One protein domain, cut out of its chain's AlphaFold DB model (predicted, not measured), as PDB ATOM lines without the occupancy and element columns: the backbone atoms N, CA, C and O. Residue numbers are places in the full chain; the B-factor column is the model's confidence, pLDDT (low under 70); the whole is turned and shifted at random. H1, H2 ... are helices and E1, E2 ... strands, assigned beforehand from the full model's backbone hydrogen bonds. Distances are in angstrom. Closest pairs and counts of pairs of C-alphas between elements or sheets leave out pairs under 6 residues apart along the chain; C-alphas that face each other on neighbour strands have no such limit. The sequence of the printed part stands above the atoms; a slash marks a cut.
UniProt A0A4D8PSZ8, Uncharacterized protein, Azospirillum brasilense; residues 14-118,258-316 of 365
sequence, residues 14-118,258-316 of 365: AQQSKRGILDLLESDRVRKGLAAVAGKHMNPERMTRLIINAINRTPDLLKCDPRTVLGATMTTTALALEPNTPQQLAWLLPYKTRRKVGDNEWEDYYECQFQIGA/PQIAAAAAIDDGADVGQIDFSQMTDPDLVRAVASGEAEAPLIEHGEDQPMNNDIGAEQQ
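What this domain is: This is residues 14 to 118 and 258 to 316 of the 365 residues of an uncharacterized protein of Azospirillum brasilense (UniProt A0A4D8PSZ8). What does one see first? Helix H5 runs through the core, with H1, H2, H7 and the long hairpin of E1 and E2 packed round it; H3 packs on H1 and H2, H4 on H1 and both strands, and H6 on E2 and H7. The hairpin's turn, with Asn 104, lies at one end of the longest axis, and a long tail after H7 comes back to pair briefly with E1. What is it made of? The printed part has 164 residues with seven named helices and two named strands, in the order H1 H2 H3 H4 H5 E1 E2 H6 H7, and its class is mixed, helices and strands. It is compact, with a radius of gyration of the C-alphas of 15.1 A and spans of 49 by 35 by 30 A.

How they stand to each other: How do the first helices stand? H1, residues 14 to 26, only just touches H3, residues 44 to 57, with 3 pairs of C-alphas within 8 A, the closest those of Leu 25 and Thr 48, 7.3 A apart. H2, residues 28 to 37, touches H3, the closest C-alphas being those of Ala 35 and Pro 44, 5.1 A apart. H4, residues 59 to 63, touches H1, closest at the C-alphas of Lys 18 and Leu 62, 5.6 A. What does H5 touch? H5, residues 66 to 78, touches H1 with residues 66 to 70 alone, at a shallow tilt of 30 degrees, closest at the C-alphas of Ile 21 and Pro 66, 5.5 A. With residues 74 to 78 alone it touches H2, closest at the C-alphas of Val 37 and Ala 78, 5.1 A, and H7, residues 283 to 291, closest at those of Ala 78 and Ala 290, 6.0 A. Where are the strands and H6? E1, residues 90 to 102, and E2, residues 105 to 116, form an antiparallel hairpin, with N 91 and O 115 within hydrogen-bond range at 2.8 A; the closest C-alphas of H5 and E2, those of Val 69 and Cys 112, are 5.0 A apart. H6, residues 258 to 271, comes closest to E2 at the C-alphas of Gln 115 and Asp 267, 5.6 A. With residues 258 to 263 alone it touches H7, about perpendicular at 76 degrees, closest at the C-alphas of Gln 259 and Ser 291, 4.8 A. Are the helices' backbones within hydrogen-bond range? Every O i to N i+4 pair is in H2, H3, H5, H6 and H7, against 6 of 9 in H1; H4 has 0 of 1, but 2 of 2 O i to N i+3 pairs.

Where its parts are: Where do the elements begin and end? H1 begins at C-alpha 14, (-60.707, 22.663, -25.232), and H7 ends at C-alpha 291, (-27.921, 21.768, -39.015). How long are the longer ones? From first to last C-alpha E1 measures 35.1 A, E2 33.6 A, H3 19.9 A and H6 19.8 A.

The domain as a whole: How are the parts joined? The links H5 to E1 and H6 to H7 are long; residues 119 to 257 are not printed, with 18.9 A between C-alphas 118 and 258. Where is confidence low? Residues 14 to 19 and 301 to 316 are under 70, and the mean pLDDT of the printed part is 83.7. What lies after H7? Residues 292 to 316 hold no named element; residues 310 to 311 pair antiparallel with residues 95 to 96 of E1.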
ATOM      1  N   ALA A  14     -61.730  22.542 -26.290       43.03
ATOM      2  CA  ALA A  14     -60.707  22.663 -25.232       43.03
ATOM      3  C   ALA A  14     -60.589  21.483 -24.232       43.03
ATOM      4  O   ALA A  14     -59.580  21.340 -23.543       43.03
ATOM      5  N   GLN A  15     -61.602  20.617 -24.130       36.38
ATOM      6  CA  GLN A  15     -61.548  19.397 -23.308       36.38
ATOM      7  C   GLN A  15     -60.939  18.203 -24.069       36.38
ATOM      8  O   GLN A  15     -60.358  17.312 -23.450       36.38
ATOM      9  N   GLN A  16     -61.008  18.218 -25.406       42.78
ATOM     10  CA  GLN A  16     -60.267  17.314 -26.291       42.78
ATOM     11  C   GLN A  16     -58.790  17.738 -26.433       42.78
ATOM     12  O   GLN A  16     -57.947  16.871 -26.648       42.78
ATOM     13  N   SER A  17     -58.447  19.022 -26.234       50.91
ATOM     14  CA  SER A  17     -57.063  19.523 -26.385       50.91
ATOM     15  C   SER A  17     -56.090  19.030 -25.300       50.91
ATOM     16  O   SER A  17     -54.947  18.702 -25.614       50.91
ATOM     17  N   LYS A  18     -56.534  18.899 -24.035       49.25
ATOM     18  CA  LYS A  18     -55.662  18.446 -22.928       49.25
ATOM     19  C   LYS A  18     -55.192  16.999 -23.072       49.25
ATOM     20  O   LYS A  18     -54.037  16.709 -22.778       49.25
ATOM     21  N   ARG A  19     -56.087  16.104 -23.502       57.12
ATOM     22  CA  ARG A  19     -55.733  14.710 -23.809       57.12
ATOM     23  C   ARG A  19     -54.980  14.636 -25.137       57.12
ATOM     24  O   ARG A  19     -53.908  14.057 -25.178       57.12
ATOM     25  N   GLY A  20     -55.424  15.374 -26.158       80.00
ATOM     26  CA  GLY A  20     -54.804  15.357 -27.485       80.00
ATOM     27  C   GLY A  20     -53.304  15.676 -27.516       80.00
ATOM     28  O   GLY A  20     -52.565  14.960 -28.180       80.00
ATOM     29  N   ILE A  21     -52.830  16.708 -26.805       84.56
ATOM     30  CA  ILE A  21     -51.402  17.094 -26.846       84.56
ATOM     31  C   ILE A  21     -50.518  16.091 -26.098       84.56
ATOM     32  O   ILE A  21     -49.473  15.698 -26.613       84.56
ATOM     33  N   LEU A  22     -50.920  15.672 -24.894       84.50
ATOM     34  CA  LEU A  22     -50.145  14.704 -24.114       84.50
ATOM     35  C   LEU A  22     -50.142  13.330 -24.796       84.50
ATOM     36  O   LEU A  22     -49.074  12.745 -24.961       84.50
ATOM     37  N   ASP A  23     -51.294  12.877 -25.297       86.44
ATOM     38  CA  ASP A  23     -51.412  11.623 -26.050       86.44
ATOM     39  C   ASP A  23     -50.567  11.668 -27.339       86.44
ATOM     40  O   ASP A  23     -49.912  10.688 -27.701       86.44
ATOM     41  N   LEU A  24     -50.524  12.821 -28.023       85.50
ATOM     42  CA  LEU A  24     -49.672  13.030 -29.195       85.50
ATOM     43  C   LEU A  24     -48.187  12.881 -28.838       85.50
ATOM     44  O   LEU A  24     -47.475  12.151 -29.528       85.50
ATOM     45  N   LEU A  25     -47.726  13.538 -27.769       83.25
ATOM     46  CA  LEU A  25     -46.330  13.478 -27.313       83.25
ATOM     47  C   LEU A  25     -45.917  12.076 -26.848       83.25
ATOM     48  O   LEU A  25     -44.766  11.675 -27.021       83.25
ATOM     49  N   GLU A  26     -46.850  11.320 -26.276       85.50
ATOM     50  CA  GLU A  26     -46.610   9.950 -25.829       85.50
ATOM     51  C   GLU A  26     -46.698   8.911 -26.952       85.50
ATOM     52  O   GLU A  26     -46.254   7.776 -26.758       85.50
ATOM     53  N   SER A  27     -47.203   9.286 -28.131       88.69
ATOM     54  CA  SER A  27     -47.319   8.377 -29.270       88.69
ATOM     55  C   SER A  27     -45.961   7.845 -29.741       88.69
ATOM     56  O   SER A  27     -44.960   8.567 -29.806       88.69
ATOM     57  N   ASP A  28     -45.930   6.580 -30.171       89.19
ATOM     58  CA  ASP A  28     -44.712   5.941 -30.688       89.19
ATOM     59  C   ASP A  28     -44.109   6.694 -31.876       89.19
ATOM     60  O   ASP A  28     -42.889   6.726 -32.042       89.19
ATOM     61  N   ARG A  29     -44.955   7.316 -32.707       88.56
ATOM     62  CA  ARG A  29     -44.510   8.138 -33.836       88.56
ATOM     63  C   ARG A  29     -43.699   9.334 -33.346       88.56
ATOM     64  O   ARG A  29     -42.600   9.555 -33.850       88.56
ATOM     65  N   VAL A  30     -44.221  10.085 -32.377       87.81
ATOM     66  CA  VAL A  30     -43.528  11.262 -31.841       87.81
ATOM     67  C   VAL A  30     -42.273  10.850 -31.089       87.81
ATOM     68  O   VAL A  30     -41.220  11.419 -31.351       87.81
ATOM     69  N   ARG A  31     -42.325   9.809 -30.252       87.94
ATOM     70  CA  ARG A  31     -41.136   9.299 -29.547       87.94
ATOM     71  C   ARG A  31     -40.016   8.889 -30.505       87.94
ATOM     72  O   ARG A  31     -38.868   9.276 -30.296       87.94
ATOM     73  N   LYS A  32     -40.341   8.165 -31.583       90.25
ATOM     74  CA  LYS A  32     -39.371   7.818 -32.639       90.25
ATOM     75  C   LYS A  32     -38.833   9.059 -33.348       90.25
ATOM     76  O   LYS A  32     -37.640   9.116 -33.626       90.25
ATOM     77  N   GLY A  33     -39.685  10.049 -33.606       89.38
ATOM     78  CA  GLY A  33     -39.266  11.319 -34.190       89.38
ATOM     79  C   GLY A  33     -38.314  12.105 -33.283       89.38
ATOM     80  O   GLY A  33     -37.244  12.499 -33.730       89.38
ATOM     81  N   LEU A  34     -38.624  12.236 -31.990       90.25
ATOM     82  CA  LEU A  34     -37.731  12.865 -31.010       90.25
ATOM     83  C   LEU A  34     -36.394  12.131 -30.917       90.25
ATOM     84  O   LEU A  34     -35.350  12.773 -30.883       90.25
ATOM     85  N   ALA A  35     -36.411  10.796 -30.936       90.00
ATOM     86  CA  ALA A  35     -35.189  10.002 -30.959       90.00
ATOM     87  C   ALA A  35     -34.357  10.229 -32.225       90.00
ATOM     88  O   ALA A  35     -33.134  10.325 -32.148       90.00
ATOM     89  N   ALA A  36     -35.009  10.366 -33.380       89.25
ATOM     90  CA  ALA A  36     -34.335  10.693 -34.627       89.25
ATOM     91  C   ALA A  36     -33.682  12.088 -34.572       89.25
ATOM     92  O   ALA A  36     -32.582  12.261 -35.093       89.25
ATOM     93  N   VAL A  37     -34.327  13.062 -33.928       89.25
ATOM     94  CA  VAL A  37     -33.879  14.463 -33.881       89.25
ATOM     95  C   VAL A  37     -32.842  14.746 -32.783       89.25
ATOM     96  O   VAL A  37     -31.952  15.562 -32.993       89.25
ATOM     97  N   ALA A  38     -32.914  14.066 -31.634       84.44
ATOM     98  CA  ALA A  38     -32.093  14.318 -30.438       84.44
ATOM     99  C   ALA A  38     -30.566  14.252 -30.662       84.44
ATOM    100  O   ALA A  38     -29.789  14.801 -29.874       84.44
ATOM    101  N   GLY A  39     -30.120  13.595 -31.736       74.56
ATOM    102  CA  GLY A  39     -28.707  13.489 -32.081       74.56
ATOM    103  C   GLY A  39     -27.876  12.847 -30.963       74.56
ATOM    104  O   GLY A  39     -28.344  11.976 -30.237       74.56
ATOM    105  N   LYS A  40     -26.609  13.264 -30.833       71.25
ATOM    106  CA  LYS A  40     -25.666  12.720 -29.831       71.25
ATOM    107  C   LYS A  40     -25.744  13.396 -28.458       71.25
ATOM    108  O   LYS A  40     -25.187  12.871 -27.500       71.25
ATOM    109  N   HIS A  41     -26.386  14.560 -28.362       70.56
ATOM    110  CA  HIS A  41     -26.292  15.444 -27.195       70.56
ATOM    111  C   HIS A  41     -27.548  15.439 -26.313       70.56
ATOM    112  O   HIS A  41     -27.631  16.221 -25.372       70.56
ATOM    113  N   MET A  42     -28.527  14.575 -26.595       81.94
ATOM    114  CA  MET A  42     -29.787  14.542 -25.856       81.94
ATOM    115  C   MET A  42     -30.324  13.116 -25.711       81.94
ATOM    116  O   MET A  42     -30.296  12.327 -26.652       81.94
ATOM    117  N   ASN A  43     -30.857  12.790 -24.530       87.31
ATOM    118  CA  ASN A  43     -31.600  11.549 -24.313       87.31
ATOM    119  C   ASN A  43     -33.102  11.773 -24.637       87.31
ATOM    120  O   ASN A  43     -33.726  12.632 -24.002       87.31
ATOM    121  N   PRO A  44     -33.706  11.019 -25.577       85.62
ATOM    122  CA  PRO A  44     -35.091  11.245 -26.019       85.62
ATOM    123  C   PRO A  44     -36.143  11.037 -24.922       85.62
ATOM    124  O   PRO A  44     -37.128  11.780 -24.839       85.62
ATOM    125  N   GLU A  45     -35.938  10.060 -24.037       86.38
ATOM    126  CA  GLU A  45     -36.859   9.774 -22.934       86.38
ATOM    127  C   GLU A  45     -36.847  10.904 -21.899       86.38
ATOM    128  O   GLU A  45     -37.894  11.312 -21.392       86.38
ATOM    129  N   ARG A  46     -35.661  11.443 -21.595       88.69
ATOM    130  CA  ARG A  46     -35.487  12.617 -20.738       88.69
ATOM    131  C   ARG A  46     -36.176  13.825 -21.356       88.69
ATOM    132  O   ARG A  46     -36.945  14.475 -20.655       88.69
ATOM    133  N   MET A  47     -35.954  14.079 -22.644       88.81
ATOM    134  CA  MET A  47     -36.588  15.190 -23.351       88.81
ATOM    135  C   MET A  47     -38.118  15.099 -23.275       88.81
ATOM    136  O   MET A  47     -38.758  16.053 -22.844       88.81
ATOM    137  N   THR A  48     -38.701  13.924 -23.539       88.69
ATOM    138  CA  THR A  48     -40.153  13.677 -23.394       88.69
ATOM    139  C   THR A  48     -40.671  14.087 -22.007       88.69
ATOM    140  O   THR A  48     -41.665  14.805 -21.896       88.69
ATOM    141  N   ARG A  49     -39.971  13.701 -20.930       90.12
ATOM    142  CA  ARG A  49     -40.341  14.097 -19.558       90.12
ATOM    143  C   ARG A  49     -40.213  15.603 -19.326       90.12
ATOM    144  O   ARG A  49     -41.046  16.171 -18.622       90.12
ATOM    145  N   LEU A  50     -39.184  16.241 -19.885       92.38
ATOM    146  CA  LEU A  50     -38.983  17.688 -19.778       92.38
ATOM    147  C   LEU A  50     -40.119  18.460 -20.453       92.38
ATOM    148  O   LEU A  50     -40.631  19.404 -19.861       92.38
ATOM    149  N   ILE A  51     -40.581  18.014 -21.622       90.44
ATOM    150  CA  ILE A  51     -41.707  18.634 -22.336       90.44
ATOM    151  C   ILE A  51     -43.006  18.494 -21.534       90.44
ATOM    152  O   ILE A  51     -43.723  19.475 -21.340       90.44
ATOM    153  N   ILE A  52     -43.293  17.302 -20.998       90.12
ATOM    154  CA  ILE A  52     -44.464  17.086 -20.132       90.12
ATOM    155  C   ILE A  52     -44.392  17.996 -18.893       90.12
ATOM    156  O   ILE A  52     -45.392  18.592 -18.491       90.12
ATOM    157  N   ASN A  53     -43.207  18.156 -18.299       91.62
ATOM    158  CA  ASN A  53     -42.998  19.073 -17.179       91.62
ATOM    159  C   ASN A  53     -43.219  20.542 -17.586       91.62
ATOM    160  O   ASN A  53     -43.889  21.276 -16.862       91.62
ATOM    161  N   ALA A  54     -42.733  20.960 -18.758       91.69
ATOM    162  CA  ALA A  54     -42.957  22.303 -19.289       91.69
ATOM    163  C   ALA A  54     -44.457  22.616 -19.430       91.69
ATOM    164  O   ALA A  54     -44.903  23.672 -18.979       91.69
ATOM    165  N   ILE A  55     -45.241  21.668 -19.955       90.31
ATOM    166  CA  ILE A  55     -46.705  21.765 -20.072       90.31
ATOM    167  C   ILE A  55     -47.378  21.851 -18.697       90.31
ATOM    168  O   ILE A  55     -48.274  22.666 -18.499       90.31
ATOM    169  N   ASN A  56     -46.938  21.050 -17.725       89.12
ATOM    170  CA  ASN A  56     -47.507  21.080 -16.374       89.12
ATOM    171  C   ASN A  56     -47.209  22.393 -15.634       89.12
ATOM    172  O   ASN A  56     -48.050  22.875 -14.879       89.12
ATOM    173  N   ARG A  57     -46.021  22.971 -15.845       88.62
ATOM    174  CA  ARG A  57     -45.637  24.279 -15.291       88.62
ATOM    175  C   ARG A  57     -46.308  25.440 -16.011       88.62
ATOM    176  O   ARG A  57     -46.560  26.459 -15.376       88.62
ATOM    177  N   THR A  58     -46.612  25.256 -17.295       89.50
ATOM    178  CA  THR A  58     -47.218  26.270 -18.161       89.50
ATOM    179  C   THR A  58     -48.503  25.733 -18.814       89.50
ATOM    180  O   THR A  58     -48.494  25.460 -20.018       89.50
ATOM    181  N   PRO A  59     -49.624  25.530 -18.082       88.56
ATOM    182  CA  PRO A  59     -50.825  24.891 -18.626       88.56
ATOM    183  C   PRO A  59     -51.459  25.598 -19.825       88.56
ATOM    184  O   PRO A  59     -52.241  24.974 -20.538       88.56
ATOM    185  N   ASP A  60     -51.118  26.861 -20.089       90.19
ATOM    186  CA  ASP A  60     -51.540  27.563 -21.303       90.19
ATOM    187  C   ASP A  60     -50.957  26.947 -22.585       90.19
ATOM    188  O   ASP A  60     -51.580  27.055 -23.639       90.19
ATOM    189  N   LEU A  61     -49.870  26.169 -22.494       91.88
ATOM    190  CA  LEU A  61     -49.389  25.328 -23.596       91.88
ATOM    191  C   LEU A  61     -50.430  24.288 -24.050       91.88
ATOM    192  O   LEU A  61     -50.411  23.878 -25.206       91.88
ATOM    193  N   LEU A  62     -51.379  23.889 -23.187       91.44
ATOM    194  CA  LEU A  62     -52.477  22.976 -23.555       91.44
ATOM    195  C   LEU A  62     -53.564  23.644 -24.413       91.44
ATOM    196  O   LEU A  62     -54.447  22.954 -24.934       91.44
ATOM    197  N   LYS A  63     -53.548  24.978 -24.510       90.94
ATOM    198  CA  LYS A  63     -54.445  25.746 -25.383       90.94
ATOM    199  C   LYS A  63     -53.876  25.870 -26.797       90.94
ATOM    200  O   LYS A  63     -54.644  26.137 -27.714       90.94
ATOM    201  N   CYS A  64     -52.563  25.698 -26.961       93.00
ATOM    202  CA  CYS A  64     -51.882  25.876 -28.238       93.00
ATOM    203  C   CYS A  64     -52.275  24.814 -29.274       93.00
ATOM    204  O   CYS A  64     -52.620  23.686 -28.918       93.00
ATOM    205  N   ASP A  65     -52.159  25.146 -30.565       91.12
ATOM    206  CA  ASP A  65     -52.260  24.161 -31.649       91.12
ATOM    207  C   ASP A  65     -51.244  23.024 -31.398       91.12
ATOM    208  O   ASP A  65     -50.036  23.300 -31.324       91.12
ATOM    209  N   PRO A  66     -51.685  21.753 -31.293       92.06
ATOM    210  CA  PRO A  66     -50.808  20.618 -31.009       92.06
ATOM    211  C   PRO A  66     -49.611  20.499 -31.959       92.06
ATOM    212  O   PRO A  66     -48.543  20.046 -31.546       92.06
ATOM    213  N   ARG A  67     -49.758  20.926 -33.220       92.75
ATOM    214  CA  ARG A  67     -48.668  20.896 -34.205       92.75
ATOM    215  C   ARG A  67     -47.572  21.895 -33.865       92.75
ATOM    216  O   ARG A  67     -46.403  21.551 -33.979       92.75
ATOM    217  N   THR A  68     -47.931  23.090 -33.392       94.62
ATOM    218  CA  THR A  68     -46.943  24.092 -32.950       94.62
ATOM    219  C   THR A  68     -46.193  23.614 -31.708       94.62
ATOM    220  O   THR A  68     -44.977  23.762 -31.635       94.62
ATOM    221  N   VAL A  69     -46.883  22.952 -30.766       94.31
ATOM    222  CA  VAL A  69     -46.245  22.338 -29.589       94.31
ATOM    223  C   VAL A  69     -45.253  21.263 -30.020       94.31
ATOM    224  O   VAL A  69     -44.111  21.270 -29.560       94.31
ATOM    225  N   LEU A  70     -45.664  20.367 -30.921       93.88
ATOM    226  CA  LEU A  70     -44.805  19.309 -31.444       93.88
ATOM    227  C   LEU A  70     -43.598  19.877 -32.201       93.88
ATOM    228  O   LEU A  70     -42.485  19.410 -31.981       93.88
ATOM    229  N   GLY A  71     -43.785  20.885 -33.052       95.25
ATOM    230  CA  GLY A  71     -42.682  21.437 -33.832       95.25
ATOM    231  C   GLY A  71     -41.690  22.254 -33.014       95.25
ATOM    232  O   GLY A  71     -40.480  22.069 -33.156       95.25
ATOM    233  N   ALA A  72     -42.163  23.068 -32.068       96.06
ATOM    234  CA  ALA A  72     -41.298  23.748 -31.102       96.06
ATOM    235  C   ALA A  72     -40.509  22.732 -30.249       96.06
ATOM    236  O   ALA A  72     -39.315  22.894 -29.988       96.06
ATOM    237  N   THR A  73     -41.160  21.621 -29.892       94.69
ATOM    238  CA  THR A  73     -40.554  20.496 -29.175       94.69
ATOM    239  C   THR A  73     -39.482  19.768 -30.000       94.69
ATOM    240  O   THR A  73     -38.393  19.483 -29.497       94.69
ATOM    241  N   MET A  74     -39.751  19.469 -31.271       94.94
ATOM    242  CA  MET A  74     -38.757  18.883 -32.175       94.94
ATOM    243  C   MET A  74     -37.558  19.828 -32.321       94.94
ATOM    244  O   MET A  74     -36.416  19.394 -32.208       94.94
ATOM    245  N   THR A  75     -37.810  21.129 -32.470       95.62
ATOM    246  CA  THR A  75     -36.772  22.161 -32.624       95.62
ATOM    247  C   THR A  75     -35.849  22.235 -31.403       95.62
ATOM    248  O   THR A  75     -34.629  22.133 -31.548       95.62
ATOM    249  N   THR A  76     -36.399  22.336 -30.185       94.88
ATOM    250  CA  THR A  76     -35.574  22.359 -28.958       94.88
ATOM    251  C   THR A  76     -34.787  21.059 -28.775       94.88
ATOM    252  O   THR A  76     -33.647  21.075 -28.311       94.88
ATOM    253  N   THR A  77     -35.359  19.930 -29.211       94.38
ATOM    254  CA  THR A  77     -34.697  18.619 -29.203       94.38
ATOM    255  C   THR A  77     -33.521  18.578 -30.182       94.38
ATOM    256  O   THR A  77     -32.452  18.098 -29.815       94.38
ATOM    257  N   ALA A  78     -33.684  19.132 -31.387       93.75
ATOM    258  CA  ALA A  78     -32.661  19.160 -32.441       93.75
ATOM    259  C   ALA A  78     -31.445  19.993 -32.049       93.75
ATOM    260  O   ALA A  78     -30.300  19.647 -32.334       93.75
ATOM    261  N   LEU A  79     -31.708  21.096 -31.352       94.19
ATOM    262  CA  LEU A  79     -30.679  21.962 -30.795       94.19
ATOM    263  C   LEU A  79     -30.097  21.409 -29.487       94.19
ATOM    264  O   LEU A  79     -29.132  21.974 -28.968       94.19
ATOM    265  N   ALA A  80     -30.638  20.303 -28.964       93.31
ATOM    266  CA  ALA A  80     -30.282  19.724 -27.673       93.31
ATOM    267  C   ALA A  80     -30.279  20.780 -26.552       93.31
ATOM    268  O   ALA A  80     -29.325  20.880 -25.782       93.31
ATOM    269  N   LEU A  81     -31.332  21.602 -26.505       94.69
ATOM    270  CA  LEU A  81     -31.561  22.590 -25.454       94.69
ATOM    271  C   LEU A  81     -32.765  22.152 -24.627       94.69
ATOM    272  O   LEU A  81     -33.828  21.857 -25.170       94.69
ATOM    273  N   GLU A  82     -32.600  22.075 -23.309       94.06
ATOM    274  CA  GLU A  82     -33.679  21.667 -22.409       94.06
ATOM    275  C   GLU A  82     -34.656  22.835 -22.174       94.06
ATOM    276  O   GLU A  82     -34.231  23.886 -21.681       94.06
ATOM    277  N   PRO A  83     -35.952  22.687 -22.507       94.94
ATOM    278  CA  PRO A  83     -36.915  23.772 -22.367       94.94
ATOM    279  C   PRO A  83     -37.461  23.902 -20.936       94.94
ATOM    280  O   PRO A  83     -37.713  22.903 -20.260       94.94
ATOM    281  N   ASN A  84     -37.716  25.140 -20.496       93.06
ATOM    282  CA  ASN A  84     -38.444  25.489 -19.259       93.06
ATOM    283  C   ASN A  84     -37.837  24.869 -17.981       93.06
ATOM    284  O   ASN A  84     -38.532  24.597 -16.990       93.06
ATOM    285  N   THR A  85     -36.526  24.638 -17.998       91.75
ATOM    286  CA  THR A  85     -35.753  24.154 -16.856       91.75
ATOM    287  C   THR A  85     -35.118  25.321 -16.089       91.75
ATOM    288  O   THR A  85     -34.986  26.418 -16.634       91.75
ATOM    289  N   PRO A  86     -34.678  25.112 -14.832       91.00
ATOM    290  CA  PRO A  86     -33.923  26.129 -14.095       91.00
ATOM    291  C   PRO A  86     -32.621  26.554 -14.790       91.00
ATOM    292  O   PRO A  86     -32.089  27.608 -14.478       91.00
ATOM    293  N   GLN A  87     -32.096  25.745 -15.719       91.69
ATOM    294  CA  GLN A  87     -30.903  26.077 -16.502       91.69
ATOM    295  C   GLN A  87     -31.176  27.147 -17.567       91.69
ATOM    296  O   GLN A  87     -30.227  27.696 -18.118       91.69
ATOM    297  N   GLN A  88     -32.450  27.436 -17.868       92.75
ATOM    298  CA  GLN A  88     -32.866  28.498 -18.788       92.75
ATOM    299  C   GLN A  88     -32.211  28.393 -20.181       92.75
ATOM    300  O   GLN A  88     -31.888  29.403 -20.812       92.75
ATOM    301  N   LEU A  89     -31.990  27.164 -20.672       95.31
ATOM    302  CA  LEU A  89     -31.390  26.942 -21.991       95.31
ATOM    303  C   LEU A  89     -32.350  27.351 -23.109       95.31
ATOM    304  O   LEU A  89     -31.959  28.023 -24.063       95.31
ATOM    305  N   ALA A  90     -33.617  26.979 -22.976       95.81
ATOM    306  CA  ALA A  90     -34.662  27.315 -23.924       95.81
ATOM    307  C   ALA A  90     -36.024  27.451 -23.240       95.81
ATOM    308  O   ALA A  90     -36.217  27.049 -22.090       95.81
ATOM    309  N   TRP A  91     -36.981  27.992 -23.985       94.44
ATOM    310  CA  TRP A  91     -38.345  28.222 -23.543       94.44
ATOM    311  C   TRP A  91     -39.334  27.773 -24.611       94.44
ATOM    312  O   TRP A  91     -39.213  28.143 -25.776       94.44
ATOM    313  N   LEU A  92     -40.334  27.013 -24.180       95.56
ATOM    314  CA  LEU A  92     -41.600  26.814 -24.866       95.56
ATOM    315  C   LEU A  92     -42.605  27.773 -24.237       95.56
ATOM    316  O   LEU A  92     -42.882  27.690 -23.034       95.56
ATOM    317  N   LEU A  93     -43.108  28.707 -25.037       92.31
ATOM    318  CA  LEU A  93     -43.972  29.789 -24.580       92.31
ATOM    319  C   LEU A  93     -45.305  29.752 -25.333       92.31
ATOM    320  O   LEU A  93     -45.299  29.716 -26.564       92.31
ATOM    321  N   PRO A  94     -46.451  29.799 -24.633       92.38
ATOM    322  CA  PRO A  94     -47.737  29.986 -25.280       92.38
ATOM    323  C   PRO A  94     -47.874  31.447 -25.706       92.38
ATOM    324  O   PRO A  94     -47.834  32.363 -24.883       92.38
ATOM    325  N   TYR A  95     -48.026  31.660 -27.004       88.56
ATOM    326  CA  TYR A  95     -48.333  32.953 -27.587       88.56
ATOM    327  C   TYR A  95     -49.794  32.942 -27.985       88.56
ATOM    328  O   TYR A  95     -50.273  32.024 -28.650       88.56
ATOM    329  N   LYS A  96     -50.510  33.973 -27.557       86.56
ATOM    330  CA  LYS A  96     -51.863  34.234 -28.009       86.56
ATOM    331  C   LYS A  96     -51.777  35.243 -29.140       86.56
ATOM    332  O   LYS A  96     -51.330  36.355 -28.909       86.56
ATOM    333  N   THR A  97     -52.205  34.874 -30.333       78.88
ATOM    334  CA  THR A  97     -52.319  35.762 -31.492       78.88
ATOM    335  C   THR A  97     -53.783  35.860 -31.907       78.88
ATOM    336  O   THR A  97     -54.643  35.145 -31.390       78.88
ATOM    337  N   ARG A  98     -54.112  36.793 -32.801       81.06
ATOM    338  CA  ARG A  98     -55.445  36.868 -33.407       81.06
ATOM    339  C   ARG A  98     -55.324  36.580 -34.883       81.06
ATOM    340  O   ARG A  98     -54.515  37.212 -35.552       81.06
ATOM    341  N   ARG A  99     -56.128  35.642 -35.376       80.50
ATOM    342  CA  ARG A  99     -56.161  35.267 -36.790       80.50
ATOM    343  C   ARG A  99     -57.548  35.533 -37.353       80.50
ATOM    344  O   ARG A  99     -58.556  35.351 -36.670       80.50
ATOM    345  N   LYS A 100     -57.590  35.984 -38.604       79.00
ATOM    346  CA  LYS A 100     -58.836  36.198 -39.340       79.00
ATOM    347  C   LYS A 100     -59.361  34.847 -39.835       79.00
ATOM    348  O   LYS A 100     -58.647  34.147 -40.549       79.00
ATOM    349  N   VAL A 101     -60.580  34.474 -39.451       77.69
ATOM    350  CA  VAL A 101     -61.175  33.152 -39.760       77.69
ATOM    351  C   VAL A 101     -62.287  33.251 -40.815       77.69
ATOM    352  O   VAL A 101     -62.617  32.263 -41.470       77.69
ATOM    353  N   GLY A 102     -62.768  34.466 -41.090       75.12
ATOM    354  CA  GLY A 102     -63.757  34.770 -42.124       75.12
ATOM    355  C   GLY A 102     -63.764  36.254 -42.491       75.12
ATOM    356  O   GLY A 102     -62.874  37.013 -42.095       75.12
ATOM    357  N   ASP A 103     -64.772  36.695 -43.239       75.94
ATOM    358  CA  ASP A 103     -64.953  38.116 -43.534       75.94
ATOM    359  C   ASP A 103     -65.292  38.872 -42.242       75.94
ATOM    360  O   ASP A 103     -66.355  38.704 -41.657       75.94
ATOM    361  N   ASN A 104     -64.347  39.695 -41.780       78.31
ATOM    362  CA  ASN A 104     -64.392  40.469 -40.532       78.31
ATOM    363  C   ASN A 104     -64.474  39.668 -39.218       78.31
ATOM    364  O   ASN A 104     -64.646  40.274 -38.159       78.31
ATOM    365  N   GLU A 105     -64.264  38.353 -39.244       82.94
ATOM    366  CA  GLU A 105     -64.218  37.528 -38.033       82.94
ATOM    367  C   GLU A 105     -62.783  37.252 -37.591       82.94
ATOM    368  O   GLU A 105     -61.932  36.839 -38.385       82.94
ATOM    369  N   TRP A 106     -62.528  37.475 -36.302       81.75
ATOM    370  CA  TRP A 106     -61.233  37.287 -35.663       81.75
ATOM    371  C   TRP A 106     -61.371  36.332 -34.498       81.75
ATOM    372  O   TRP A 106     -62.190  36.557 -33.606       81.75
ATOM    373  N   GLU A 107     -60.511  35.326 -34.467       82.62
ATOM    374  CA  GLU A 107     -60.443  34.389 -33.358       82.62
ATOM    375  C   GLU A 107     -59.069  34.435 -32.704       82.62
ATOM    376  O   GLU A 107     -58.045  34.718 -33.336       82.62
ATOM    377  N   ASP A 108     -59.068  34.173 -31.401       84.69
ATOM    378  CA  ASP A 108     -57.841  33.991 -30.650       84.69
ATOM    379  C   ASP A 108     -57.220  32.645 -31.055       84.69
ATOM    380  O   ASP A 108     -57.843  31.592 -30.921       84.69
ATOM    381  N   TYR A 109     -55.980  32.680 -31.524       85.12
ATOM    382  CA  TYR A 109     -55.190  31.507 -31.868       85.12
ATOM    383  C   TYR A 109     -54.039  31.379 -30.877       85.12
ATOM    384  O   TYR A 109     -53.286  32.326 -30.664       85.12
ATOM    385  N   TYR A 110     -53.907  30.214 -30.252       89.88
ATOM    386  CA  TYR A 110     -52.795  29.936 -29.352       89.88
ATOM    387  C   TYR A 110     -51.765  29.086 -30.086       89.88
ATOM    388  O   TYR A 110     -52.091  28.044 -30.657       89.88
ATOM    389  N   GLU A 111     -50.512  29.507 -30.037       91.00
ATOM    390  CA  GLU A 111     -49.382  28.810 -30.643       91.00
ATOM    391  C   GLU A 111     -48.244  28.660 -29.646       91.00
ATOM    392  O   GLU A 111     -48.013  29.515 -28.795       91.00
ATOM    393  N   CYS A 112     -47.546  27.533 -29.714       93.88
ATOM    394  CA  CYS A 112     -46.318  27.337 -28.966       93.88
ATOM    395  C   CYS A 112     -45.156  27.929 -29.762       93.88
ATOM    396  O   CYS A 112     -44.907  27.514 -30.893       93.88
ATOM    397  N   GLN A 113     -44.448  28.874 -29.155       92.38
ATOM    398  CA  GLN A 113     -43.219  29.453 -29.680       92.38
ATOM    399  C   GLN A 113     -42.013  28.851 -28.956       92.38
ATOM    400  O   GLN A 113     -42.065  28.588 -27.751       92.38
ATOM    401  N   PHE A 114     -40.917  28.660 -29.688       95.06
ATOM    402  CA  PHE A 114     -39.621  28.267 -29.138       95.06
ATOM    403  C   PHE A 114     -38.676  29.470 -29.110       95.06
ATOM    404  O   PHE A 114     -38.524  30.161 -30.113       95.06
ATOM    405  N   GLN A 115     -38.022  29.700 -27.972       93.56
ATOM    406  CA  GLN A 115     -37.004  30.740 -27.821       93.56
ATOM    407  C   GLN A 115     -35.772  30.214 -27.101       93.56
ATOM    408  O   GLN A 115     -35.878  29.452 -26.136       93.56
ATOM    409  N   ILE A 116     -34.598  30.684 -27.510       95.88
ATOM    410  CA  ILE A 116     -33.329  30.313 -26.889       95.88
ATOM    411  C   ILE A 116     -33.017  31.300 -25.756       95.88
ATOM    412  O   ILE A 116     -33.071  32.525 -25.915       95.88
ATOM    413  N   GLY A 117     -32.705  30.767 -24.576       94.12
ATOM    414  CA  GLY A 117     -32.270  31.560 -23.430       94.12
ATOM    415  C   GLY A 117     -30.803  31.982 -23.535       94.12
ATOM    416  O   GLY A 117     -30.048  31.481 -24.368       94.12
ATOM    417  N   ALA A 118     -30.363  32.901 -22.672       94.62
ATOM    418  CA  ALA A 118     -28.966  33.350 -22.655       94.62
ATOM    419  C   ALA A 118     -27.993  32.179 -22.417       94.62
ATOM    420  O   ALA A 118     -26.975  32.061 -23.098       94.62
ATOM    421  N   PRO A 258     -22.585  26.232 -38.660       90.00
ATOM    422  CA  PRO A 258     -23.897  26.084 -39.296       90.00
ATOM    423  C   PRO A 258     -25.044  25.928 -38.286       90.00
ATOM    424  O   PRO A 258     -26.080  26.570 -38.429       90.00
ATOM    425  N   GLN A 259     -24.819  25.186 -37.194       88.56
ATOM    426  CA  GLN A 259     -25.805  25.029 -36.120       88.56
ATOM    427  C   GLN A 259     -26.111  26.349 -35.389       88.56
ATOM    428  O   GLN A 259     -27.272  26.627 -35.096       88.56
ATOM    429  N   ILE A 260     -25.106  27.187 -35.097       91.81
ATOM    430  CA  ILE A 260     -25.337  28.506 -34.480       91.81
ATOM    431  C   ILE A 260     -26.088  29.429 -35.443       91.81
ATOM    432  O   ILE A 260     -26.986  30.150 -35.009       91.81
ATOM    433  N   ALA A 261     -25.747  29.403 -36.736       91.94
ATOM    434  CA  ALA A 261     -26.447  30.182 -37.757       91.94
ATOM    435  C   ALA A 261     -27.925  29.771 -37.862       91.94
ATOM    436  O   ALA A 261     -28.805  30.628 -37.800       91.94
ATOM    437  N   ALA A 262     -28.192  28.466 -37.933       93.50
ATOM    438  CA  ALA A 262     -29.536  27.902 -37.943       93.50
ATOM    439  C   ALA A 262     -30.337  28.284 -36.693       93.50
ATOM    440  O   ALA A 262     -31.430  28.837 -36.792       93.50
ATOM    441  N   ALA A 263     -29.765  28.060 -35.507       95.06
ATOM    442  CA  ALA A 263     -30.386  28.444 -34.247       95.06
ATOM    443  C   ALA A 263     -30.714  29.945 -34.218       95.06
ATOM    444  O   ALA A 263     -31.745  30.344 -33.680       95.06
ATOM    445  N   ALA A 264     -29.840  30.787 -34.786       93.62
ATOM    446  CA  ALA A 264     -30.025  32.233 -34.805       93.62
ATOM    447  C   ALA A 264     -31.175  32.639 -35.726       93.62
ATOM    448  O   ALA A 264     -31.952  33.511 -35.345       93.62
ATOM    449  N   ALA A 265     -31.303  31.993 -36.886       93.12
ATOM    450  CA  ALA A 265     -32.409  32.207 -37.811       93.12
ATOM    451  C   ALA A 265     -33.756  31.795 -37.195       93.12
ATOM    452  O   ALA A 265     -34.715  32.561 -37.259       93.12
ATOM    453  N   ILE A 266     -33.808  30.632 -36.533       94.50
ATOM    454  CA  ILE A 266     -35.012  30.153 -35.836       94.50
ATOM    455  C   ILE A 266     -35.407  31.121 -34.714       94.50
ATOM    456  O   ILE A 266     -36.555  31.548 -34.656       94.50
ATOM    457  N   ASP A 267     -34.470  31.486 -33.835       92.94
ATOM    458  CA  ASP A 267     -34.729  32.357 -32.679       92.94
ATOM    459  C   ASP A 267     -35.115  33.783 -33.097       92.94
ATOM    460  O   ASP A 267     -36.058  34.346 -32.548       92.94
ATOM    461  N   ASP A 268     -34.435  34.369 -34.090       90.06
ATOM    462  CA  ASP A 268     -34.770  35.712 -34.579       90.06
ATOM    463  C   ASP A 268     -36.119  35.730 -35.308       90.06
ATOM    464  O   ASP A 268     -36.879  36.682 -35.131       90.06
ATOM    465  N   GLY A 269     -36.441  34.687 -36.082       87.94
ATOM    466  CA  GLY A 269     -37.750  34.538 -36.716       87.94
ATOM    467  C   GLY A 269     -38.868  34.306 -35.697       87.94
ATOM    468  O   GLY A 269     -39.946  34.886 -35.821       87.94
ATOM    469  N   ALA A 270     -38.625  33.495 -34.663       87.06
ATOM    470  CA  ALA A 270     -39.596  33.226 -33.604       87.06
ATOM    471  C   ALA A 270     -39.860  34.474 -32.748       87.06
ATOM    472  O   ALA A 270     -41.010  34.755 -32.413       87.06
ATOM    473  N   ASP A 271     -38.828  35.278 -32.461       81.50
ATOM    474  CA  ASP A 271     -38.951  36.552 -31.735       81.50
ATOM    475  C   ASP A 271     -39.924  37.533 -32.421       81.50
ATOM    476  O   ASP A 271     -40.585  38.325 -31.744       81.50
ATOM    477  N   VAL A 272     -40.032  37.485 -33.755       79.94
ATOM    478  CA  VAL A 272     -40.972  38.307 -34.541       79.94
ATOM    479  C   VAL A 272     -42.219  37.543 -35.005       79.94
ATOM    480  O   VAL A 272     -43.028  38.102 -35.742       79.94
ATOM    481  N   GLY A 273     -42.400  36.294 -34.564       81.88
ATOM    482  CA  GLY A 273     -43.565  35.467 -34.892       81.88
ATOM    483  C   GLY A 273     -43.647  35.046 -36.362       81.88
ATOM    484  O   GLY A 273     -44.747  34.904 -36.880       81.88
ATOM    485  N   GLN A 274     -42.509  34.886 -37.041       86.94
ATOM    486  CA  GLN A 274     -42.445  34.500 -38.454       86.94
ATOM    487  C   GLN A 274     -42.265  32.999 -38.679       86.94
ATOM    488  O   GLN A 274     -42.552  32.540 -39.776       86.94
ATOM    489  N   ILE A 275     -41.791  32.228 -37.697       91.88
ATOM    490  CA  ILE A 275     -41.575  30.782 -37.873       91.88
ATOM    491  C   ILE A 275     -42.896  30.019 -37.750       91.88
ATOM    492  O   ILE A 275     -43.590  30.129 -36.736       91.88
ATOM    493  N   ASP A 276     -43.216  29.187 -38.744       93.19
ATOM    494  CA  ASP A 276     -44.350  28.265 -38.679       93.19
ATOM    495  C   ASP A 276     -43.937  26.930 -38.044       93.19
ATOM    496  O   ASP A 276     -43.649  25.930 -38.711       93.19
ATOM    497  N   PHE A 277     -43.963  26.888 -36.711       94.94
ATOM    498  CA  PHE A 277     -43.695  25.656 -35.968       94.94
ATOM    499  C   PHE A 277     -44.698  24.534 -36.274       94.94
ATOM    500  O   PHE A 277     -44.375  23.371 -36.045       94.94
ATOM    501  N   SER A 278     -45.886  24.819 -36.821       92.88
ATOM    502  CA  SER A 278     -46.836  23.762 -37.191       92.88
ATOM    503  C   SER A 278     -46.346  22.903 -38.366       92.88
ATOM    504  O   SER A 278     -46.771  21.752 -38.494       92.88
ATOM    505  N   GLN A 279     -45.409  23.423 -39.168       94.19
ATOM    506  CA  GLN A 279     -44.741  22.700 -40.257       94.19
ATOM    507  C   GLN A 279     -43.460  21.990 -39.802       94.19
ATOM    508  O   GLN A 279     -42.986  21.075 -40.469       94.19
ATOM    509  N   MET A 280     -42.920  22.328 -38.630       94.81
ATOM    510  CA  MET A 280     -41.702  21.722 -38.079       94.81
ATOM    511  C   MET A 280     -41.966  20.400 -37.333       94.81
ATOM    512  O   MET A 280     -41.350  20.120 -36.312       94.81
ATOM    513  N   THR A 281     -42.896  19.570 -37.811       93.44
ATOM    514  CA  THR A 281     -43.257  18.294 -37.148       93.44
ATOM    515  C   THR A 281     -42.535  17.073 -37.717       93.44
ATOM    516  O   THR A 281     -42.568  16.000 -37.107       93.44
ATOM    517  N   ASP A 282     -41.887  17.230 -38.873       94.06
ATOM    518  CA  ASP A 282     -41.135  16.173 -39.536       94.06
ATOM    519  C   ASP A 282     -39.675  16.119 -39.035       94.06
ATOM    520  O   ASP A 282     -38.965  17.125 -39.111       94.06
ATOM    521  N   PRO A 283     -39.199  14.967 -38.522       93.69
ATOM    522  CA  PRO A 283     -37.837  14.817 -38.010       93.69
ATOM    523  C   PRO A 283     -36.723  15.153 -39.005       93.69
ATOM    524  O   PRO A 283     -35.685  15.673 -38.593       93.69
ATOM    525  N   ASP A 284     -36.902  14.839 -40.291       94.31
ATOM    526  CA  ASP A 284     -35.872  15.065 -41.308       94.31
ATOM    527  C   ASP A 284     -35.746  16.553 -41.609       94.31
ATOM    528  O   ASP A 284     -34.640  17.096 -41.553       94.31
ATOM    529  N   LEU A 285     -36.882  17.230 -41.807       95.75
ATOM    530  CA  LEU A 285     -36.918  18.681 -41.959       95.75
ATOM    531  C   LEU A 285     -36.292  19.383 -40.752       95.75
ATOM    532  O   LEU A 285     -35.433  20.242 -40.917       95.75
ATOM    533  N   VAL A 286     -36.688  19.016 -39.531       95.06
ATOM    534  CA  VAL A 286     -36.190  19.683 -38.319       95.06
ATOM    535  C   VAL A 286     -34.679  19.511 -38.170       95.06
ATOM    536  O   VAL A 286     -33.997  20.464 -37.794       95.06
ATOM    537  N   ARG A 287     -34.138  18.326 -38.479       93.94
ATOM    538  CA  ARG A 287     -32.686  18.108 -38.472       93.94
ATOM    539  C   ARG A 287     -31.980  18.971 -39.505       93.94
ATOM    540  O   ARG A 287     -31.012  19.623 -39.135       93.94
ATOM    541  N   ALA A 288     -32.482  18.999 -40.740       94.81
ATOM    542  CA  ALA A 288     -31.910  19.816 -41.804       94.81
ATOM    543  C   ALA A 288     -31.940  21.308 -41.440       94.81
ATOM    544  O   ALA A 288     -30.953  22.015 -41.616       94.81
ATOM    545  N   VAL A 289     -33.039  21.787 -40.851       95.69
ATOM    546  CA  VAL A 289     -33.134  23.165 -40.360       95.69
ATOM    547  C   VAL A 289     -32.120  23.414 -39.245       95.69
ATOM    548  O   VAL A 289     -31.361  24.371 -39.320       95.69
ATOM    549  N   ALA A 290     -32.045  22.544 -38.234       93.19
ATOM    550  CA  ALA A 290     -31.146  22.715 -37.091       93.19
ATOM    551  C   ALA A 290     -29.650  22.583 -37.437       93.19
ATOM    552  O   ALA A 290     -28.815  23.147 -36.726       93.19
ATOM    553  N   SER A 291     -29.295  21.854 -38.501       91.31
ATOM    554  CA  SER A 291     -27.921  21.768 -39.015       91.31
ATOM    555  C   SER A 291     -27.567  22.884 -40.002       91.31
ATOM    556  O   SER A 291     -26.391  23.041 -40.332       91.31
ATOM    557  N   GLY A 292     -28.545  23.689 -40.432       92.31
ATOM    558  CA  GLY A 292     -28.363  24.750 -41.426       92.31
ATOM    559  C   GLY A 292     -28.379  24.261 -42.878       92.31
ATOM    560  O   GLY A 292     -27.952  24.989 -43.768       92.31
ATOM    561  N   GLU A 293     -28.854  23.040 -43.125       93.75
ATOM    562  CA  GLU A 293     -29.049  22.456 -44.460       93.75
ATOM    563  C   GLU A 293     -30.381  22.874 -45.106       93.75
ATOM    564  O   GLU A 293     -30.535  22.765 -46.323       93.75
ATOM    565  N   ALA A 294     -31.340  23.361 -44.313       95.06
ATOM    566  CA  ALA A 294     -32.624  23.880 -44.775       95.06
ATOM    567  C   ALA A 294     -33.017  25.159 -44.025       95.06
ATOM    568  O   ALA A 294     -32.568  25.414 -42.907       95.06
ATOM    569  N   GLU A 295     -33.893  25.959 -44.629       93.88
ATOM    570  CA  GLU A 295     -34.491  27.122 -43.975       93.88
ATOM    571  C   GLU A 295     -35.734  26.719 -43.176       93.88
ATOM    572  O   GLU A 295     -36.487  25.822 -43.564       93.88
ATOM    573  N   ALA A 296     -35.948  27.384 -42.040       94.06
ATOM    574  CA  ALA A 296     -37.138  27.163 -41.232       94.06
ATOM    575  C   ALA A 296     -38.391  27.653 -41.987       94.06
ATOM    576  O   ALA A 296     -38.359  28.748 -42.555       94.06
ATOM    577  N   PRO A 297     -39.503  26.893 -41.975       94.25
ATOM    578  CA  PRO A 297     -40.752  27.327 -42.588       94.25
ATOM    579  C   PRO A 297     -41.226  28.658 -42.007       94.25
ATOM    580  O   PRO A 297     -41.242  28.839 -40.787       94.25
ATOM    581  N   LEU A 298     -41.636  29.571 -42.883       92.31
ATOM    582  CA  LEU A 298     -42.190  30.862 -42.496       92.31
ATOM    583  C   LEU A 298     -43.719  30.827 -42.541       92.31
ATOM    584  O   LEU A 298     -44.306  30.156 -43.387       92.31
ATOM    585  N   ILE A 299     -44.362  31.577 -41.651       85.44
ATOM    586  CA  ILE A 299     -45.802  31.818 -41.702       85.44
ATOM    587  C   ILE A 299     -46.094  32.649 -42.953       85.44
ATOM    588  O   ILE A 299     -45.593  33.765 -43.110       85.44
ATOM    589  N   GLU A 300     -46.941  32.126 -43.836       74.25
ATOM    590  CA  GLU A 300     -47.496  32.906 -44.940       74.25
ATOM    591  C   GLU A 300     -48.464  33.953 -44.371       74.25
ATOM    592  O   GLU A 300     -49.609  33.659 -44.021       74.25
ATOM    593  N   HIS A 301     -48.001  35.194 -44.232       60.28
ATOM    594  CA  HIS A 301     -48.877  36.299 -43.863       60.28
ATOM    595  C   HIS A 301     -49.685  36.747 -45.088       60.28
ATOM    596  O   HIS A 301     -49.122  37.229 -46.069       60.28
ATOM    597  N   GLY A 302     -51.015  36.648 -45.011       48.88
ATOM    598  CA  GLY A 302     -51.880  37.536 -45.788       48.88
ATOM    599  C   GLY A 302     -51.665  38.975 -45.308       48.88
ATOM    600  O   GLY A 302     -51.507  39.189 -44.107       48.88
ATOM    601  N   GLU A 303     -51.596  39.924 -46.238       32.53
ATOM    602  CA  GLU A 303     -51.235  41.330 -46.005       32.53
ATOM    603  C   GLU A 303     -51.915  41.940 -44.747       32.53
ATOM    604  O   GLU A 303     -53.116  41.780 -44.529       32.53
ATOM    605  N   ASP A 304     -51.107  42.636 -43.932       39.16
ATOM    606  CA  ASP A 304     -51.454  43.490 -42.779       39.16
ATOM    607  C   ASP A 304     -52.123  42.861 -41.542       39.16
ATOM    608  O   ASP A 304     -53.340  42.956 -41.386       39.16
ATOM    609  N   GLN A 305     -51.351  42.366 -40.554       50.88
ATOM    610  CA  GLN A 305     -51.892  42.141 -39.194       50.88
ATOM    611  C   GLN A 305     -50.912  42.501 -38.058       50.88
ATOM    612  O   GLN A 305     -49.821  41.933 -37.978       50.88
ATOM    613  N   PRO A 306     -51.293  43.403 -37.128       41.25
ATOM    614  CA  PRO A 306     -50.543  43.617 -35.898       41.25
ATOM    615  C   PRO A 306     -50.739  42.425 -34.952       41.25
ATOM    616  O   PRO A 306     -51.841  42.156 -34.469       41.25
ATOM    617  N   MET A 307     -49.644  41.721 -34.671       47.09
ATOM    618  CA  MET A 307     -49.592  40.634 -33.696       47.09
ATOM    619  C   MET A 307     -49.836  41.196 -32.290       47.09
ATOM    620  O   MET A 307     -49.132  42.102 -31.850       47.09
ATOM    621  N   ASN A 308     -50.826  40.671 -31.566       49.00
ATOM    622  CA  ASN A 308     -51.013  41.000 -30.155       49.00
ATOM    623  C   ASN A 308     -50.488  39.860 -29.288       49.00
ATOM    624  O   ASN A 308     -51.277  39.029 -28.864       49.00
ATOM    625  N   ASN A 309     -49.178  39.829 -29.038       49.38
ATOM    626  CA  ASN A 309     -48.536  38.787 -28.235       49.38
ATOM    627  C   ASN A 309     -48.776  39.041 -26.740       49.38
ATOM    628  O   ASN A 309     -47.907  39.565 -26.036       49.38
ATOM    629  N   ASP A 310     -49.964  38.684 -26.253       46.56
ATOM    630  CA  ASP A 310     -50.206  38.586 -24.814       46.56
ATOM    631  C   ASP A 310     -49.490  37.310 -24.339       46.56
ATOM    632  O   ASP A 310     -49.993  36.195 -24.499       46.56
ATOM    633  N   ILE A 311     -48.255  37.460 -23.844       46.16
ATOM    634  CA  ILE A 311     -47.603  36.388 -23.087       46.16
ATOM    635  C   ILE A 311     -48.467  36.210 -21.845       46.16
ATOM    636  O   ILE A 311     -48.689  37.179 -21.120       46.16
ATOM    637  N   GLY A 312     -48.965  34.997 -21.603       37.78
ATOM    638  CA  GLY A 312     -49.623  34.664 -20.344       37.78
ATOM    639  C   GLY A 312     -48.672  34.970 -19.186       37.78
ATOM    640  O   GLY A 312     -47.812  34.160 -18.860       37.78
ATOM    641  N   ALA A 313     -48.796  36.162 -18.596       34.88
ATOM    642  CA  ALA A 313     -47.933  36.651 -17.520       34.88
ATOM    643  C   ALA A 313     -48.072  35.821 -16.228       34.88
ATOM    644  O   ALA A 313     -47.290  35.962 -15.295       34.88
ATOM    645  N   GLU A 314     -49.020  34.889 -16.176       36.47
ATOM    646  CA  GLU A 314     -49.134  33.918 -15.099       36.47
ATOM    647  C   GLU A 314     -48.431  32.615 -15.493       36.47
ATOM    648  O   GLU A 314     -49.095  31.744 -16.037       36.47
ATOM    649  N   GLN A 315     -47.119  32.484 -15.214       38.31
ATOM    650  CA  GLN A 315     -46.417  31.215 -14.865       38.31
ATOM    651  C   GLN A 315     -44.886  31.234 -14.983       38.31
ATOM    652  O   GLN A 315     -44.250  30.184 -14.893       38.31
ATOM    653  N   GLN A 316     -44.239  32.395 -15.055       44.56
ATOM    654  CA  GLN A 316     -42.801  32.469 -14.773       44.56
ATOM    655  C   GLN A 316     -42.571  32.491 -13.255       44.56
ATOM    656  O   GLN A 316     -42.138  33.480 -12.678       44.56
TER     657      GLN A 316